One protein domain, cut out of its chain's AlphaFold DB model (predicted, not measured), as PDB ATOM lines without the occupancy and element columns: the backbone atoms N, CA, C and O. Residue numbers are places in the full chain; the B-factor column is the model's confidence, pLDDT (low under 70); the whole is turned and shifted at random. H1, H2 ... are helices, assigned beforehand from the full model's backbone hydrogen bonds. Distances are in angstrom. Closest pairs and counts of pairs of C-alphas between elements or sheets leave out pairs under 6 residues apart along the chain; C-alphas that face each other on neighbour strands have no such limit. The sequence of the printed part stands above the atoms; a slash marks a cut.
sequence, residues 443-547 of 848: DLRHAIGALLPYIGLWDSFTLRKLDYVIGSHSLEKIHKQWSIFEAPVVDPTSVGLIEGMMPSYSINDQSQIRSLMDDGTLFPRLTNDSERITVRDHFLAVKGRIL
ATOM      1  N   ASP A 443     -21.578 -11.076  35.064       79.31
ATOM      2  CA  ASP A 443     -21.735 -12.278  35.887       79.31
ATOM      3  C   ASP A 443     -23.215 -12.661  35.997       79.31
ATOM      4  O   ASP A 443     -23.587 -13.818  35.799       79.31
ATOM      5  N   LEU A 444     -24.093 -11.670  36.200       82.56
ATOM      6  CA  LEU A 444     -25.545 -11.880  36.193       82.56
ATOM      7  C   LEU A 444     -26.054 -12.325  34.824       82.56
ATOM      8  O   LEU A 444     -26.842 -13.266  34.747       82.56
ATOM      9  N   ARG A 445     -25.588 -11.695  33.739       84.12
ATOM     10  CA  ARG A 445     -25.960 -12.071  32.372       84.12
ATOM     11  C   ARG A 445     -25.600 -13.521  32.087       84.12
ATOM     12  O   ARG A 445     -26.413 -14.229  31.495       84.12
ATOM     13  N   HIS A 446     -24.409 -13.950  32.502       85.94
ATOM     14  CA  HIS A 446     -23.955 -15.323  32.324       85.94
ATOM     15  C   HIS A 446     -24.782 -16.308  33.158       85.94
ATOM     16  O   HIS A 446     -25.301 -17.274  32.605       85.94
ATOM     17  N   ALA A 447     -24.978 -16.033  34.452       86.44
ATOM     18  CA  ALA A 447     -25.740 -16.910  35.341       86.44
ATOM     19  C   ALA A 447     -27.218 -17.041  34.926       86.44
ATOM     20  O   ALA A 447     -27.755 -18.146  34.888       86.44
ATOM     21  N   ILE A 448     -27.873 -15.934  34.553       88.50
ATOM     22  CA  ILE A 448     -29.247 -15.944  34.019       88.50
ATOM     23  C   ILE A 448     -29.287 -16.683  32.681       88.50
ATOM     24  O   ILE A 448     -30.161 -17.521  32.474       88.50
ATOM     25  N   GLY A 449     -28.318 -16.421  31.798       86.25
ATOM     26  CA  GLY A 449     -28.210 -17.079  30.498       86.25
ATOM     27  C   GLY A 449     -28.105 -18.599  30.605       86.25
ATOM     28  O   GLY A 449     -28.772 -19.306  29.858       86.25
ATOM     29  N   ALA A 450     -27.337 -19.098  31.576       89.88
ATOM     30  CA  ALA A 450     -27.203 -20.527  31.848       89.88
ATOM     31  C   ALA A 450     -28.504 -21.169  32.369       89.88
ATOM     32  O   ALA A 450     -28.741 -22.351  32.149       89.88
ATOM     33  N   LEU A 451     -29.370 -20.397  33.035       90.81
ATOM     34  CA  LEU A 451     -30.640 -20.876  33.590       90.81
ATOM     35  C   LEU A 451     -31.816 -20.801  32.608       90.81
ATOM     36  O   LEU A 451     -32.798 -21.517  32.797       90.81
ATOM     37  N   LEU A 452     -31.749 -19.958  31.573       87.75
ATOM     38  CA  LEU A 452     -32.827 -19.784  30.586       87.75
ATOM     39  C   LEU A 452     -33.284 -21.084  29.895       87.75
ATOM     40  O   LEU A 452     -34.491 -21.237  29.718       87.75
ATOM     41  N   PRO A 453     -32.399 -22.036  29.533       87.12
ATOM     42  CA  PRO A 453     -32.824 -23.295  28.920       87.12
ATOM     43  C   PRO A 453     -33.739 -24.146  29.813       87.12
ATOM     44  O   PRO A 453     -34.553 -24.915  29.304       87.12
ATOM     45  N   TYR A 454     -33.622 -24.023  31.140       87.62
ATOM     46  CA  TYR A 454     -34.362 -24.825  32.119       87.62
ATOM     47  C   TYR A 454     -35.752 -24.230  32.369       87.62
ATOM     48  O   TYR A 454     -36.034 -23.701  33.448       87.62
ATOM     49  N   ILE A 455     -36.629 -24.309  31.366       81.38
ATOM     50  CA  ILE A 455     -37.968 -23.693  31.368       81.38
ATOM     51  C   ILE A 455     -38.800 -24.035  32.616       81.38
ATOM     52  O   ILE A 455     -39.539 -23.181  33.109       81.38
ATOM     53  N   GLY A 456     -38.622 -25.231  33.194       80.38
ATOM     54  CA  GLY A 456     -39.312 -25.656  34.412       80.38
ATOM     55  C   GLY A 456     -39.058 -24.771  35.634       80.38
ATOM     56  O   GLY A 456     -39.918 -24.659  36.506       80.38
ATOM     57  N   LEU A 457     -37.918 -24.077  35.690       86.94
ATOM     58  CA  LEU A 457     -37.582 -23.172  36.792       86.94
ATOM     59  C   LEU A 457     -38.316 -21.821  36.703       86.94
ATOM     60  O   LEU A 457     -38.428 -21.121  37.713       86.94
ATOM     61  N   TRP A 458     -38.818 -21.442  35.525       83.81
ATOM     62  CA  TRP A 458     -39.312 -20.090  35.231       83.81
ATOM     63  C   TRP A 458     -40.833 -19.913  35.371       83.81
ATOM     64  O   TRP A 458     -41.312 -18.793  35.240       83.81
ATOM     65  N   ASP A 459     -41.589 -20.953  35.735       75.69
ATOM     66  CA  ASP A 459     -43.071 -20.966  35.794       75.69
ATOM     67  C   ASP A 459     -43.714 -19.832  36.625       75.69
ATOM     68  O   ASP A 459     -44.827 -19.393  36.363       75.69
ATOM     69  N   SER A 460     -42.998 -19.297  37.620       69.44
ATOM     70  CA  SER A 460     -43.484 -18.184  38.455       69.44
ATOM     71  C   SER A 460     -42.802 -16.843  38.163       69.44
ATOM     72  O   SER A 460     -42.941 -15.899  38.949       69.44
ATOM     73  N   PHE A 461     -41.972 -16.758  37.127       78.50
ATOM     74  CA  PHE A 461     -41.119 -15.603  36.874       78.50
ATOM     75  C   PHE A 461     -41.903 -14.398  36.355       78.50
ATOM     76  O   PHE A 461     -42.827 -14.525  35.564       78.50
ATOM     77  N   THR A 462     -41.481 -13.214  36.794       75.75
ATOM     78  CA  THR A 462     -41.881 -11.947  36.185       75.75
ATOM     79  C   THR A 462     -40.659 -11.054  36.043       75.75
ATOM     80  O   THR A 462     -39.776 -11.082  36.908       75.75
ATOM     81  N   LEU A 463     -40.602 -10.214  35.007       70.88
ATOM     82  CA  LEU A 463     -39.447  -9.338  34.748       70.88
ATOM     83  C   LEU A 463     -39.152  -8.407  35.936       70.88
ATOM     84  O   LEU A 463     -37.993  -8.118  36.234       70.88
ATOM     85  N   ARG A 464     -40.185  -8.016  36.694       70.38
ATOM     86  CA  ARG A 464     -40.052  -7.232  37.932       70.38
ATOM     87  C   ARG A 464     -39.173  -7.917  38.981       70.38
ATOM     88  O   ARG A 464     -38.496  -7.232  39.743       70.38
ATOM     89  N   LYS A 465     -39.154  -9.252  39.041       73.94
ATOM     90  CA  LYS A 465     -38.350  -9.991  40.027       73.94
ATOM     91  C   LYS A 465     -36.843  -9.788  39.838       73.94
ATOM     92  O   LYS A 465     -36.096  -9.936  40.806       73.94
ATOM     93  N   LEU A 466     -36.399  -9.357  38.654       78.25
ATOM     94  CA  LEU A 466     -35.006  -8.959  38.412       78.25
ATOM     95  C   LEU A 466     -34.579  -7.741  39.244       78.25
ATOM     96  O   LEU A 466     -33.387  -7.561  39.494       78.25
ATOM     97  N   ASP A 467     -35.529  -6.945  39.747       74.62
ATOM     98  CA  ASP A 467     -35.250  -5.855  40.685       74.62
ATOM     99  C   ASP A 467     -34.628  -6.362  42.005       74.62
ATOM    100  O   ASP A 467     -33.855  -5.641  42.649       74.62
ATOM    101  N   TYR A 468     -34.925  -7.606  42.393       71.00
ATOM    102  CA  TYR A 468     -34.412  -8.231  43.614       71.00
ATOM    103  C   TYR A 468     -33.042  -8.882  43.440       71.00
ATOM    104  O   TYR A 468     -32.439  -9.239  44.440       71.00
ATOM    105  N   VAL A 469     -32.537  -9.049  42.216       73.62
ATOM    106  CA  VAL A 469     -31.270  -9.752  41.968       73.62
ATOM    107  C   VAL A 469     -30.094  -8.870  42.384       73.62
ATOM    108  O   VAL A 469     -29.929  -7.770  41.859       73.62
ATOM    109  N   ILE A 470     -29.289  -9.360  43.329       64.12
ATOM    110  CA  ILE A 470     -28.201  -8.593  43.965       64.12
ATOM    111  C   ILE A 470     -26.809  -9.217  43.715       64.12
ATOM    112  O   ILE A 470     -25.789  -8.589  43.983       64.12
ATOM    113  N   GLY A 471     -26.743 -10.445  43.191       68.25
ATOM    114  CA  GLY A 471     -25.491 -11.147  42.896       68.25
ATOM    115  C   GLY A 471     -25.721 -12.436  42.103       68.25
ATOM    116  O   GLY A 471     -26.838 -12.957  42.090       68.25
ATOM    117  N   SER A 472     -24.679 -12.926  41.421       76.06
ATOM    118  CA  SER A 472     -24.741 -14.131  40.578       76.06
ATOM    119  C   SER A 472     -24.552 -15.428  41.362       76.06
ATOM    120  O   SER A 472     -25.066 -16.457  40.945       76.06
ATOM    121  N   HIS A 473     -23.888 -15.380  42.523       78.25
ATOM    122  CA  HIS A 473     -23.499 -16.565  43.294       78.25
ATOM    123  C   HIS A 473     -24.667 -17.525  43.586       78.25
ATOM    124  O   HIS A 473     -24.575 -18.725  43.333       78.25
ATOM    125  N   SER A 474     -25.804 -17.002  44.054       80.69
ATOM    126  CA  SER A 474     -26.985 -17.826  44.331       80.69
ATOM    127  C   SER A 474     -27.591 -18.417  43.050       80.69
ATOM    128  O   SER A 474     -28.073 -19.545  43.069       80.69
ATOM    129  N   LEU A 475     -27.540 -17.692  41.924       88.00
ATOM    130  CA  LEU A 475     -28.014 -18.172  40.618       88.00
ATOM    131  C   LEU A 475     -27.097 -19.266  40.054       88.00
ATOM    132  O   LEU A 475     -27.580 -20.267  39.532       88.00
ATOM    133  N   GLU A 476     -25.784 -19.121  40.211       87.62
ATOM    134  CA  GLU A 476     -24.797 -20.144  39.850       87.62
ATOM    135  C   GLU A 476     -24.993 -21.420  40.678       87.62
ATOM    136  O   GLU A 476     -24.916 -22.525  40.137       87.62
ATOM    137  N   LYS A 477     -25.315 -21.285  41.973       88.56
ATOM    138  CA  LYS A 477     -25.646 -22.421  42.845       88.56
ATOM    139  C   LYS A 477     -26.916 -23.143  42.388       88.56
ATOM    140  O   LYS A 477     -26.919 -24.373  42.373       88.56
ATOM    141  N   ILE A 478     -27.953 -22.407  41.970       91.94
ATOM    142  CA  ILE A 478     -29.150 -22.994  41.341       91.94
ATOM    143  C   ILE A 478     -28.726 -23.754  40.086       91.94
ATOM    144  O   ILE A 478     -28.981 -24.948  39.990       91.94
ATOM    145  N   HIS A 479     -28.012 -23.110  39.160       92.94
ATOM    146  CA  HIS A 479     -27.586 -23.757  37.918       92.94
ATOM    147  C   HIS A 479     -26.800 -25.047  38.189       92.94
ATOM    148  O   HIS A 479     -27.112 -26.073  37.602       92.94
ATOM    149  N   LYS A 480     -25.865 -25.040  39.147       92.00
ATOM    150  CA  LYS A 480     -25.087 -26.224  39.543       92.00
ATOM    151  C   LYS A 480     -25.951 -27.376  40.077       92.00
ATOM    152  O   LYS A 480     -25.599 -28.534  39.874       92.00
ATOM    153  N   GLN A 481     -27.046 -27.089  40.784       93.56
ATOM    154  CA  GLN A 481     -27.963 -28.135  41.252       93.56
ATOM    155  C   GLN A 481     -28.757 -28.751  40.093       93.56
ATOM    156  O   GLN A 481     -28.978 -29.957  40.096       93.56
ATOM    157  N   TRP A 482     -29.151 -27.950  39.100       93.62
ATOM    158  CA  TRP A 482     -30.006 -28.398  37.994       93.62
ATOM    159  C   TRP A 482     -29.239 -28.848  36.745       93.62
ATOM    160  O   TRP A 482     -29.821 -29.520  35.898       93.62
ATOM    161  N   SER A 483     -27.934 -28.571  36.652       92.25
ATOM    162  CA  SER A 483     -27.087 -28.920  35.502       92.25
ATOM    163  C   SER A 483     -26.825 -30.414  35.321       92.25
ATOM    164  O   SER A 483     -26.139 -30.798  34.380       92.25
ATOM    165  N   ILE A 484     -27.327 -31.255  36.229       90.75
ATOM    166  CA  ILE A 484     -27.348 -32.710  36.059       90.75
ATOM    167  C   ILE A 484     -28.319 -33.146  34.952       90.75
ATOM    168  O   ILE A 484     -28.155 -34.219  34.382       90.75
ATOM    169  N   PHE A 485     -29.319 -32.319  34.640       87.69
ATOM    170  CA  PHE A 485     -30.305 -32.605  33.609       87.69
ATOM    171  C   PHE A 485     -29.937 -31.996  32.265       87.69
ATOM    172  O   PHE A 485     -29.400 -30.890  32.184       87.69
ATOM    173  N   GLU A 486     -30.413 -32.638  31.202       84.69
ATOM    174  CA  GLU A 486     -30.724 -31.911  29.980       84.69
ATOM    175  C   GLU A 486     -31.895 -30.955  30.239       84.69
ATOM    176  O   GLU A 486     -32.935 -31.337  30.780       84.69
ATOM    177  N   ALA A 487     -31.748 -29.694  29.838       81.69
ATOM    178  CA  ALA A 487     -32.685 -28.631  30.192       81.69
ATOM    179  C   ALA A 487     -34.186 -28.914  29.906       81.69
ATOM    180  O   ALA A 487     -35.015 -28.536  30.739       81.69
ATOM    181  N   PRO A 488     -34.576 -29.615  28.816       80.06
ATOM    182  CA  PRO A 488     -35.975 -29.961  28.541       80.06
ATOM    183  C   PRO A 488     -36.601 -30.979  29.507       80.06
ATOM    184  O   PRO A 488     -37.826 -31.137  29.507       80.06
ATOM    185  N   VAL A 489     -35.794 -31.703  30.288       82.88
ATOM    186  CA  VAL A 489     -36.269 -32.710  31.256       82.88
ATOM    187  C   VAL A 489     -36.818 -32.044  32.520       82.88
ATOM    188  O   VAL A 489     -37.711 -32.591  33.163       82.88
ATOM    189  N   VAL A 490     -36.330 -30.846  32.853       86.50
ATOM    190  CA  VAL A 490     -36.743 -30.104  34.048       86.50
ATOM    191  C   VAL A 490     -38.116 -29.473  33.827       86.50
ATOM    192  O   VAL A 490     -38.247 -28.459  33.137       86.50
ATOM    193  N   ASP A 491     -39.145 -30.060  34.437       85.06
ATOM    194  CA  ASP A 491     -40.522 -29.579  34.364       85.06
ATOM    195  C   ASP A 491     -40.957 -28.802  35.631       85.06
ATOM    196  O   ASP A 491     -40.461 -29.072  36.730       85.06
ATOM    197  N   PRO A 492     -41.906 -27.851  35.514       83.44
ATOM    198  CA  PRO A 492     -42.363 -27.042  36.647       83.44
ATOM    199  C   PRO A 492     -42.987 -27.829  37.801       83.44
ATOM    200  O   PRO A 492     -42.919 -27.387  38.951       83.44
ATOM    201  N   THR A 493     -43.625 -28.964  37.505       85.81
ATOM    202  CA  THR A 493     -44.349 -29.750  38.509       85.81
ATOM    203  C   THR A 493     -43.350 -30.443  39.420       85.81
ATOM    204  O   THR A 493     -43.433 -30.290  40.638       85.81
ATOM    205  N   SER A 494     -42.346 -31.104  38.841       87.38
ATOM    206  CA  SER A 494     -41.268 -31.747  39.593       87.38
ATOM    207  C   SER A 494     -40.470 -30.743  40.415       87.38
ATOM    208  O   SER A 494     -40.242 -30.972  41.600       87.38
ATOM    209  N   VAL A 495     -40.123 -29.585  39.833       90.50
ATOM    210  CA  VAL A 495     -39.468 -28.485  40.567       90.50
ATOM    211  C   VAL A 495     -40.320 -28.048  41.761       90.50
ATOM    212  O   VAL A 495     -39.802 -27.926  42.867       90.50
ATOM    213  N   GLY A 496     -41.624 -27.839  41.559       87.94
ATOM    214  CA  GLY A 496     -42.543 -27.405  42.613       87.94
ATOM    215  C   GLY A 496     -42.740 -28.418  43.746       87.94
ATOM    216  O   GLY A 496     -43.079 -28.008  44.853       87.94
ATOM    217  N   LEU A 497     -42.528 -29.712  43.488       89.50
ATOM    218  CA  LEU A 497     -42.640 -30.766  44.499       89.50
ATOM    219  C   LEU A 497     -41.416 -30.837  45.415       89.50
ATOM    220  O   LEU A 497     -41.589 -31.093  46.601       89.50
ATOM    221  N   ILE A 498     -40.207 -30.608  44.890       93.12
ATOM    222  CA  ILE A 498     -38.957 -30.776  45.658       93.12
ATOM    223  C   ILE A 498     -38.298 -29.465  46.094       93.12
ATOM    224  O   ILE A 498     -37.397 -29.485  46.935       93.12
ATOM    225  N   GLU A 499     -38.706 -28.317  45.547       93.44
ATOM    226  CA  GLU A 499     -38.120 -27.033  45.933       93.44
ATOM    227  C   GLU A 499     -38.248 -26.787  47.448       93.44
ATOM    228  O   GLU A 499     -39.300 -26.958  48.063       93.44
ATOM    229  N   GLY A 500     -37.150 -26.376  48.082       92.50
ATOM    230  CA  GLY A 500     -37.115 -26.057  49.510       92.50
ATOM    231  C   GLY A 500     -37.026 -27.280  50.424       92.50
ATOM    232  O   GLY A 500     -36.903 -27.111  51.641       92.50
ATOM    233  N   MET A 501     -37.030 -28.500  49.877       95.25
ATOM    234  CA  MET A 501     -36.630 -29.693  50.626       95.25
ATOM    235  C   MET A 501     -35.163 -29.593  51.052       95.25
ATOM    236  O   MET A 501     -34.337 -28.994  50.362       95.25
ATOM    237  N   MET A 502     -34.856 -30.145  52.224       94.94
ATOM    238  CA  MET A 502     -33.557 -30.079  52.890       94.94
ATOM    239  C   MET A 502     -33.071 -31.492  53.240       94.94
ATOM    240  O   MET A 502     -33.041 -31.854  54.419       94.94
ATOM    241  N   PRO A 503     -32.695 -32.315  52.243       94.06
ATOM    242  CA  PRO A 503     -32.391 -33.732  52.451       94.06
ATOM    243  C   PRO A 503     -31.207 -33.965  53.396       94.06
ATOM    244  O   PRO A 503     -31.212 -34.944  54.137       94.06
ATOM    245  N   SER A 504     -30.240 -33.043  53.469       92.25
ATOM    246  CA  SER A 504     -29.150 -33.126  54.453       92.25
ATOM    247  C   SER A 504     -29.596 -32.920  55.908       92.25
ATOM    248  O   SER A 504     -28.852 -33.279  56.811       92.25
ATOM    249  N   TYR A 505     -30.784 -32.350  56.146       91.25
ATOM    250  CA  TYR A 505     -31.318 -32.039  57.481       91.25
ATOM    251  C   TYR A 505     -32.555 -32.871  57.858       91.25
ATOM    252  O   TYR A 505     -32.911 -32.914  59.031       91.25
ATOM    253  N   SER A 506     -33.233 -33.497  56.889       95.00
ATOM    254  CA  SER A 506     -34.573 -34.072  57.063       95.00
ATOM    255  C   SER A 506     -34.682 -35.474  56.469       95.00
ATOM    256  O   SER A 506     -34.661 -35.643  55.247       95.00
ATOM    257  N   ILE A 507     -34.868 -36.477  57.327       95.19
ATOM    258  CA  ILE A 507     -35.146 -37.862  56.914       95.19
ATOM    259  C   ILE A 507     -36.488 -37.934  56.172       95.19
ATOM    260  O   ILE A 507     -36.599 -38.649  55.173       95.19
ATOM    261  N   ASN A 508     -37.489 -37.154  56.602       94.12
ATOM    262  CA  ASN A 508     -38.776 -37.086  55.915       94.12
ATOM    263  C   ASN A 508     -38.599 -36.621  54.463       94.12
ATOM    264  O   ASN A 508     -39.133 -37.246  53.549       94.12
ATOM    265  N   ASP A 509     -37.799 -35.581  54.232       95.69
ATOM    266  CA  ASP A 509     -37.560 -35.072  52.879       95.69
ATOM    267  C   ASP A 509     -36.809 -36.100  52.021       95.69
ATOM    268  O   ASP A 509     -37.165 -36.305  50.863       95.69
ATOM    269  N   GLN A 510     -35.819 -36.803  52.588       95.50
ATOM    270  CA  GLN A 510     -35.140 -37.895  51.880       95.50
ATOM    271  C   GLN A 510     -36.125 -38.990  51.456       95.50
ATOM    272  O   GLN A 510     -36.058 -39.477  50.329       95.50
ATOM    273  N   SER A 511     -37.038 -39.385  52.350       95.12
ATOM    274  CA  SER A 511     -38.042 -40.412  52.058       95.12
ATOM    275  C   SER A 511     -39.025 -39.970  50.971       95.12
ATOM    276  O   SER A 511     -39.328 -40.756  50.077       95.12
ATOM    277  N   GLN A 512     -39.448 -38.701  50.986       94.88
ATOM    278  CA  GLN A 512     -40.339 -38.137  49.973       94.88
ATOM    279  C   GLN A 512     -39.660 -38.067  48.605       94.88
ATOM    280  O   GLN A 512     -40.255 -38.492  47.621       94.88
ATOM    281  N   ILE A 513     -38.403 -37.612  48.538       94.94
ATOM    282  CA  ILE A 513     -37.640 -37.582  47.281       94.94
ATOM    283  C   ILE A 513     -37.473 -38.997  46.718       94.94
ATOM    284  O   ILE A 513     -37.675 -39.192  45.524       94.94
ATOM    285  N   ARG A 514     -37.140 -39.991  47.557       95.25
ATOM    286  CA  ARG A 514     -37.034 -41.396  47.121       95.25
ATOM    287  C   ARG A 514     -38.366 -41.903  46.574       95.25
ATOM    288  O   ARG A 514     -38.416 -42.309  45.423       95.25
ATOM    289  N   SER A 515     -39.442 -41.777  47.353       93.69
ATOM    290  CA  SER A 515     -40.776 -42.240  46.955       93.69
ATOM    291  C   SER A 515     -41.232 -41.623  45.633       93.69
ATOM    292  O   SER A 515     -41.672 -42.353  44.755       93.69
ATOM    293  N   LEU A 516     -41.091 -40.303  45.480       92.00
ATOM    294  CA  LEU A 516     -41.535 -39.583  44.285       92.00
ATOM    295  C   LEU A 516     -40.639 -39.826  43.051       92.00
ATOM    296  O   LEU A 516     -41.037 -39.560  41.916       92.00
ATOM    297  N   MET A 517     -39.393 -40.265  43.253       90.56
ATOM    298  CA  MET A 517     -38.526 -40.720  42.160       90.56
ATOM    299  C   MET A 517     -38.857 -42.160  41.759       90.56
ATOM    300  O   MET A 517     -38.873 -42.458  40.566       90.56
ATOM    301  N   ASP A 518     -39.128 -43.032  42.730       87.88
ATOM    302  CA  ASP A 518     -39.410 -44.450  42.499       87.88
ATOM    303  C   ASP A 518     -40.809 -44.661  41.879       87.88
ATOM    304  O   ASP A 518     -40.990 -45.557  41.059       87.88
ATOM    305  N   ASP A 519     -41.789 -43.808  42.207       86.81
ATOM    306  CA  ASP A 519     -43.144 -43.843  41.630       86.81
ATOM    307  C   ASP A 519     -43.262 -43.174  40.241       86.81
ATOM    308  O   ASP A 519     -44.319 -43.225  39.608       86.81
ATOM    309  N   GLY A 520     -42.181 -42.558  39.746       84.69
ATOM    310  CA  GLY A 520     -42.133 -41.890  38.443       84.69
ATOM    311  C   GLY A 520     -42.769 -40.494  38.397       84.69
ATOM    312  O   GLY A 520     -42.789 -39.882  37.325       84.69
ATOM    313  N   THR A 521     -43.253 -39.960  39.523       87.69
ATOM    314  CA  THR A 521     -43.893 -38.634  39.598       87.69
ATOM    315  C   THR A 521     -42.899 -37.510  39.320       87.69
ATOM    316  O   THR A 521     -43.237 -36.544  38.632       87.69
ATOM    317  N   LEU A 522     -41.670 -37.623  39.834       87.38
ATOM    318  CA  LEU A 522     -40.598 -36.669  39.551       87.38
ATOM    319  C   LEU A 522     -39.937 -36.962  38.211       87.38
ATOM    320  O   LEU A 522     -39.519 -38.088  37.942       87.38
ATOM    321  N   PHE A 523     -39.798 -35.910  37.409       86.69
ATOM    322  CA  PHE A 523     -39.150 -35.878  36.099       86.69
ATOM    323  C   PHE A 523     -39.668 -36.982  35.165       86.69
ATOM    324  O   PHE A 523     -38.906 -37.858  34.759       86.69
ATOM    325  N   PRO A 524     -40.957 -36.966  34.776       83.31
ATOM    326  CA  PRO A 524     -41.573 -38.042  33.991       83.31
ATOM    327  C   PRO A 524     -40.923 -38.256  32.613       83.31
ATOM    328  O   PRO A 524     -41.083 -39.309  32.006       83.31
ATOM    329  N   ARG A 525     -40.169 -37.268  32.111       80.88
ATOM    330  CA  ARG A 525     -39.392 -37.367  30.862       80.88
ATOM    331  C   ARG A 525     -38.100 -38.181  31.007       80.88
ATOM    332  O   ARG A 525     -37.518 -38.559  29.997       80.88
ATOM    333  N   LEU A 526     -37.663 -38.449  32.236       85.25
ATOM    334  CA  LEU A 526     -36.497 -39.268  32.542       85.25
ATOM    335  C   LEU A 526     -36.913 -40.746  32.530       85.25
ATOM    336  O   LEU A 526     -37.528 -41.235  33.481       85.25
ATOM    337  N   THR A 527     -36.622 -41.430  31.424       82.56
ATOM    338  CA  THR A 527     -37.029 -42.827  31.170       82.56
ATOM    339  C   THR A 527     -35.941 -43.849  31.496       82.56
ATOM    340  O   THR A 527     -36.239 -45.031  31.622       82.56
ATOM    341  N   ASN A 528     -34.689 -43.411  31.645       87.62
ATOM    342  CA  ASN A 528     -33.558 -44.271  31.970       87.62
ATOM    343  C   ASN A 528     -33.425 -44.451  33.494       87.62
ATOM    344  O   ASN A 528     -33.151 -43.492  34.221       87.62
ATOM    345  N   ASP A 529     -33.556 -45.689  33.972       86.81
ATOM    346  CA  ASP A 529     -33.484 -46.030  35.399       86.81
ATOM    347  C   ASP A 529     -32.120 -45.710  36.032       86.81
ATOM    348  O   ASP A 529     -32.045 -45.280  37.186       86.81
ATOM    349  N   SER A 530     -31.023 -45.848  35.278       87.75
ATOM    350  CA  SER A 530     -29.677 -45.530  35.785       87.75
ATOM    351  C   SER A 530     -29.482 -44.022  35.980       87.75
ATOM    352  O   SER A 530     -28.878 -43.576  36.961       87.75
ATOM    353  N   GLU A 531     -30.043 -43.212  35.079       87.69
ATOM    354  CA  GLU A 531     -30.049 -41.751  35.213       87.69
ATOM    355  C   GLU A 531     -30.969 -41.307  36.352       87.69
ATOM    356  O   GLU A 531     -30.592 -40.426  37.125       87.69
ATOM    357  N   ARG A 532     -32.127 -41.960  36.528       90.38
ATOM    358  CA  ARG A 532     -33.029 -41.726  37.671       90.38
ATOM    359  C   ARG A 532     -32.328 -41.918  39.008       90.38
ATOM    360  O   ARG A 532     -32.450 -41.055  39.877       90.38
ATOM    361  N   ILE A 533     -31.565 -42.999  39.162       90.44
ATOM    362  CA  ILE A 533     -30.778 -43.257  40.377       90.44
ATOM    363  C   ILE A 533     -29.739 -42.150  40.589       90.44
ATOM    364  O   ILE A 533     -29.659 -41.589  41.680       90.44
ATOM    365  N   THR A 534     -29.009 -41.775  39.538       92.56
ATOM    366  CA  THR A 534     -27.978 -40.725  39.605       92.56
ATOM    367  C   THR A 534     -28.570 -39.373  40.020       92.56
ATOM    368  O   THR A 534     -28.038 -38.696  40.900       92.56
ATOM    369  N   VAL A 535     -29.710 -38.994  39.434       92.12
ATOM    370  CA  VAL A 535     -30.445 -37.761  39.756       92.12
ATOM    371  C   VAL A 535     -30.970 -37.779  41.189       92.12
ATOM    372  O   VAL A 535     -30.844 -36.787  41.913       92.12
ATOM    373  N   ARG A 536     -31.545 -38.905  41.620       93.62
ATOM    374  CA  ARG A 536     -32.038 -39.084  42.988       93.62
ATOM    375  C   ARG A 536     -30.905 -38.905  43.993       93.62
ATOM    376  O   ARG A 536     -31.042 -38.124  44.931       93.62
ATOM    377  N   ASP A 537     -29.789 -39.594  43.783       93.25
ATOM    378  CA  ASP A 537     -28.648 -39.567  44.697       93.25
ATOM    379  C   ASP A 537     -27.994 -38.174  44.729       93.25
ATOM    380  O   ASP A 537     -27.611 -37.694  45.798       93.25
ATOM    381  N   HIS A 538     -27.973 -37.463  43.594       94.31
ATOM    382  CA  HIS A 538     -27.554 -36.060  43.522       94.31
ATOM    383  C   HIS A 538     -28.427 -35.139  44.380       94.31
ATOM    384  O   HIS A 538     -27.887 -34.372  45.179       94.31
ATOM    385  N   PHE A 539     -29.759 -35.226  44.279       93.94
ATOM    386  CA  PHE A 539     -30.646 -34.405  45.111       93.94
ATOM    387  C   PHE A 539     -30.575 -34.782  46.591       93.94
ATOM    388  O   PHE A 539     -30.582 -33.889  47.435       93.94
ATOM    389  N   LEU A 540     -30.433 -36.067  46.923       93.94
ATOM    390  CA  LEU A 540     -30.233 -36.515  48.305       93.94
ATOM    391  C   LEU A 540     -28.906 -36.013  48.901       93.94
ATOM    392  O   LEU A 540     -28.832 -35.785  50.108       93.94
ATOM    393  N   ALA A 541     -27.882 -35.801  48.071       92.62
ATOM    394  CA  ALA A 541     -26.583 -35.269  48.480       92.62
ATOM    395  C   ALA A 541     -26.544 -33.733  48.617       92.62
ATOM    396  O   ALA A 541     -25.520 -33.178  49.037       92.62
ATOM    397  N   VAL A 542     -27.625 -33.019  48.274       91.62
ATOM    398  CA  VAL A 542     -27.677 -31.552  48.381       91.62
ATOM    399  C   VAL A 542     -27.515 -31.120  49.840       91.62
ATOM    400  O   VAL A 542     -28.340 -31.417  50.702       91.62
ATOM    401  N   LYS A 543     -26.452 -30.351  50.099       87.44
ATOM    402  CA  LYS A 543     -26.218 -29.677  51.380       87.44
ATOM    403  C   LYS A 543     -27.050 -28.398  51.439       87.44
ATOM    404  O   LYS A 543     -26.733 -27.428  50.744       87.44
ATOM    405  N   GLY A 544     -28.100 -28.401  52.258       89.44
ATOM    406  CA  GLY A 544     -29.023 -27.272  52.369       89.44
ATOM    407  C   GLY A 544     -30.332 -27.482  51.626       89.44
ATOM    408  O   GLY A 544     -30.856 -28.589  51.571       89.44
ATOM    409  N   ARG A 545     -30.878 -26.388  51.093       93.81
ATOM    410  CA  ARG A 545     -32.145 -26.386  50.352       93.81
ATOM    411  C   ARG A 545     -31.928 -26.777  48.889       93.81
ATOM    412  O   ARG A 545     -30.968 -26.323  48.259       93.81
ATOM    413  N   ILE A 546     -32.866 -27.539  48.334       95.12
ATOM    414  CA  ILE A 546     -33.033 -27.658  46.881       95.12
ATOM    415  C   ILE A 546     -33.570 -26.317  46.377       95.12
ATOM    416  O   ILE A 546     -34.685 -25.908  46.712       95.12
ATOM    417  N   LEU A 547     -32.746 -25.587  45.634       92.88
ATOM    418  CA  LEU A 547     -33.021 -24.212  45.238       92.88
ATOM    419  C   LEU A 547     -33.828 -24.165  43.943       92.88
ATOM    420  O   LEU A 547     -33.615 -24.955  43.031       92.88
TER     421      LEU A 547
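What this domain is: This is residues 443 to 547 of the 848 residues of the protein "Putative serine/threonine-protein kinase" of Talaromyces marneffei PM1 (UniProt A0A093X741). Seven helices form two loose rows: H1, H4 and H7 lie along one side of the domain, and H3, H2, H5 and H6 along the other. The hairpin of H6 and H7 joins the rows at one end, H1 and H4 lie side by side toward the other, and H3 sticks out there, while the tail after H7 folds back toward the middle. The printed part has 105 residues, with seven named helices, H1 to H7 in chain order, and no named strand; the class is all helix. The whole is compact, with a radius of gyration of the C-alphas of 14.0 A and spans of 38 by 29 by 20 A.

Where its parts are: H1, residues 443 to 451, begins with C-alpha 443 at (-21.735, -12.278, 35.887). H2 is residues 455 to 458 and H3 residues 463 to 468. H4, residues 473 to 482, is 14.5 A long, and H5 is residues 492 to 498. H6, residues 507 to 518, and H7, residues 529 to 540, are each 16.4 A long; C-alpha 540 is at (-30.233, -36.515, 48.305).

How they stand to each other: H1 and H4 touch at a shallow tilt of 19 degrees, the same way; their closest C-alphas, of Ala 447 and Glu 476, are 5.6 A apart. H2 touches H5, closest at the C-alphas of Gly 456 and Pro 492, 4.0 A. H3 touches no helix. H5 and H6 are close but not clearly touching, closest at the C-alphas of Ile 498 and Ile 513, 7.1 A. H6 and H7 touch as a helical hairpin, opposite ways at a shallow tilt of 18 degrees, with the C-alphas of Gln 510 and Leu 540 closest at 6.2 A. Every O i to N i+4 pair is within hydrogen-bond range in H1, H4, H5, H6 and H7; H3 has 0 of 2, but 3 of 3 O i to N i+3 pairs, and H2 is too short for an i+4 pair.

The domain as a whole: The C-alphas farthest apart, of Asp 467 and Asp 529, are 40.6 A apart. The printed part has no cut, and no link between helices is long. Mean pLDDT of the printed part is 87.0; residues 460, 470 and 471 are under 70.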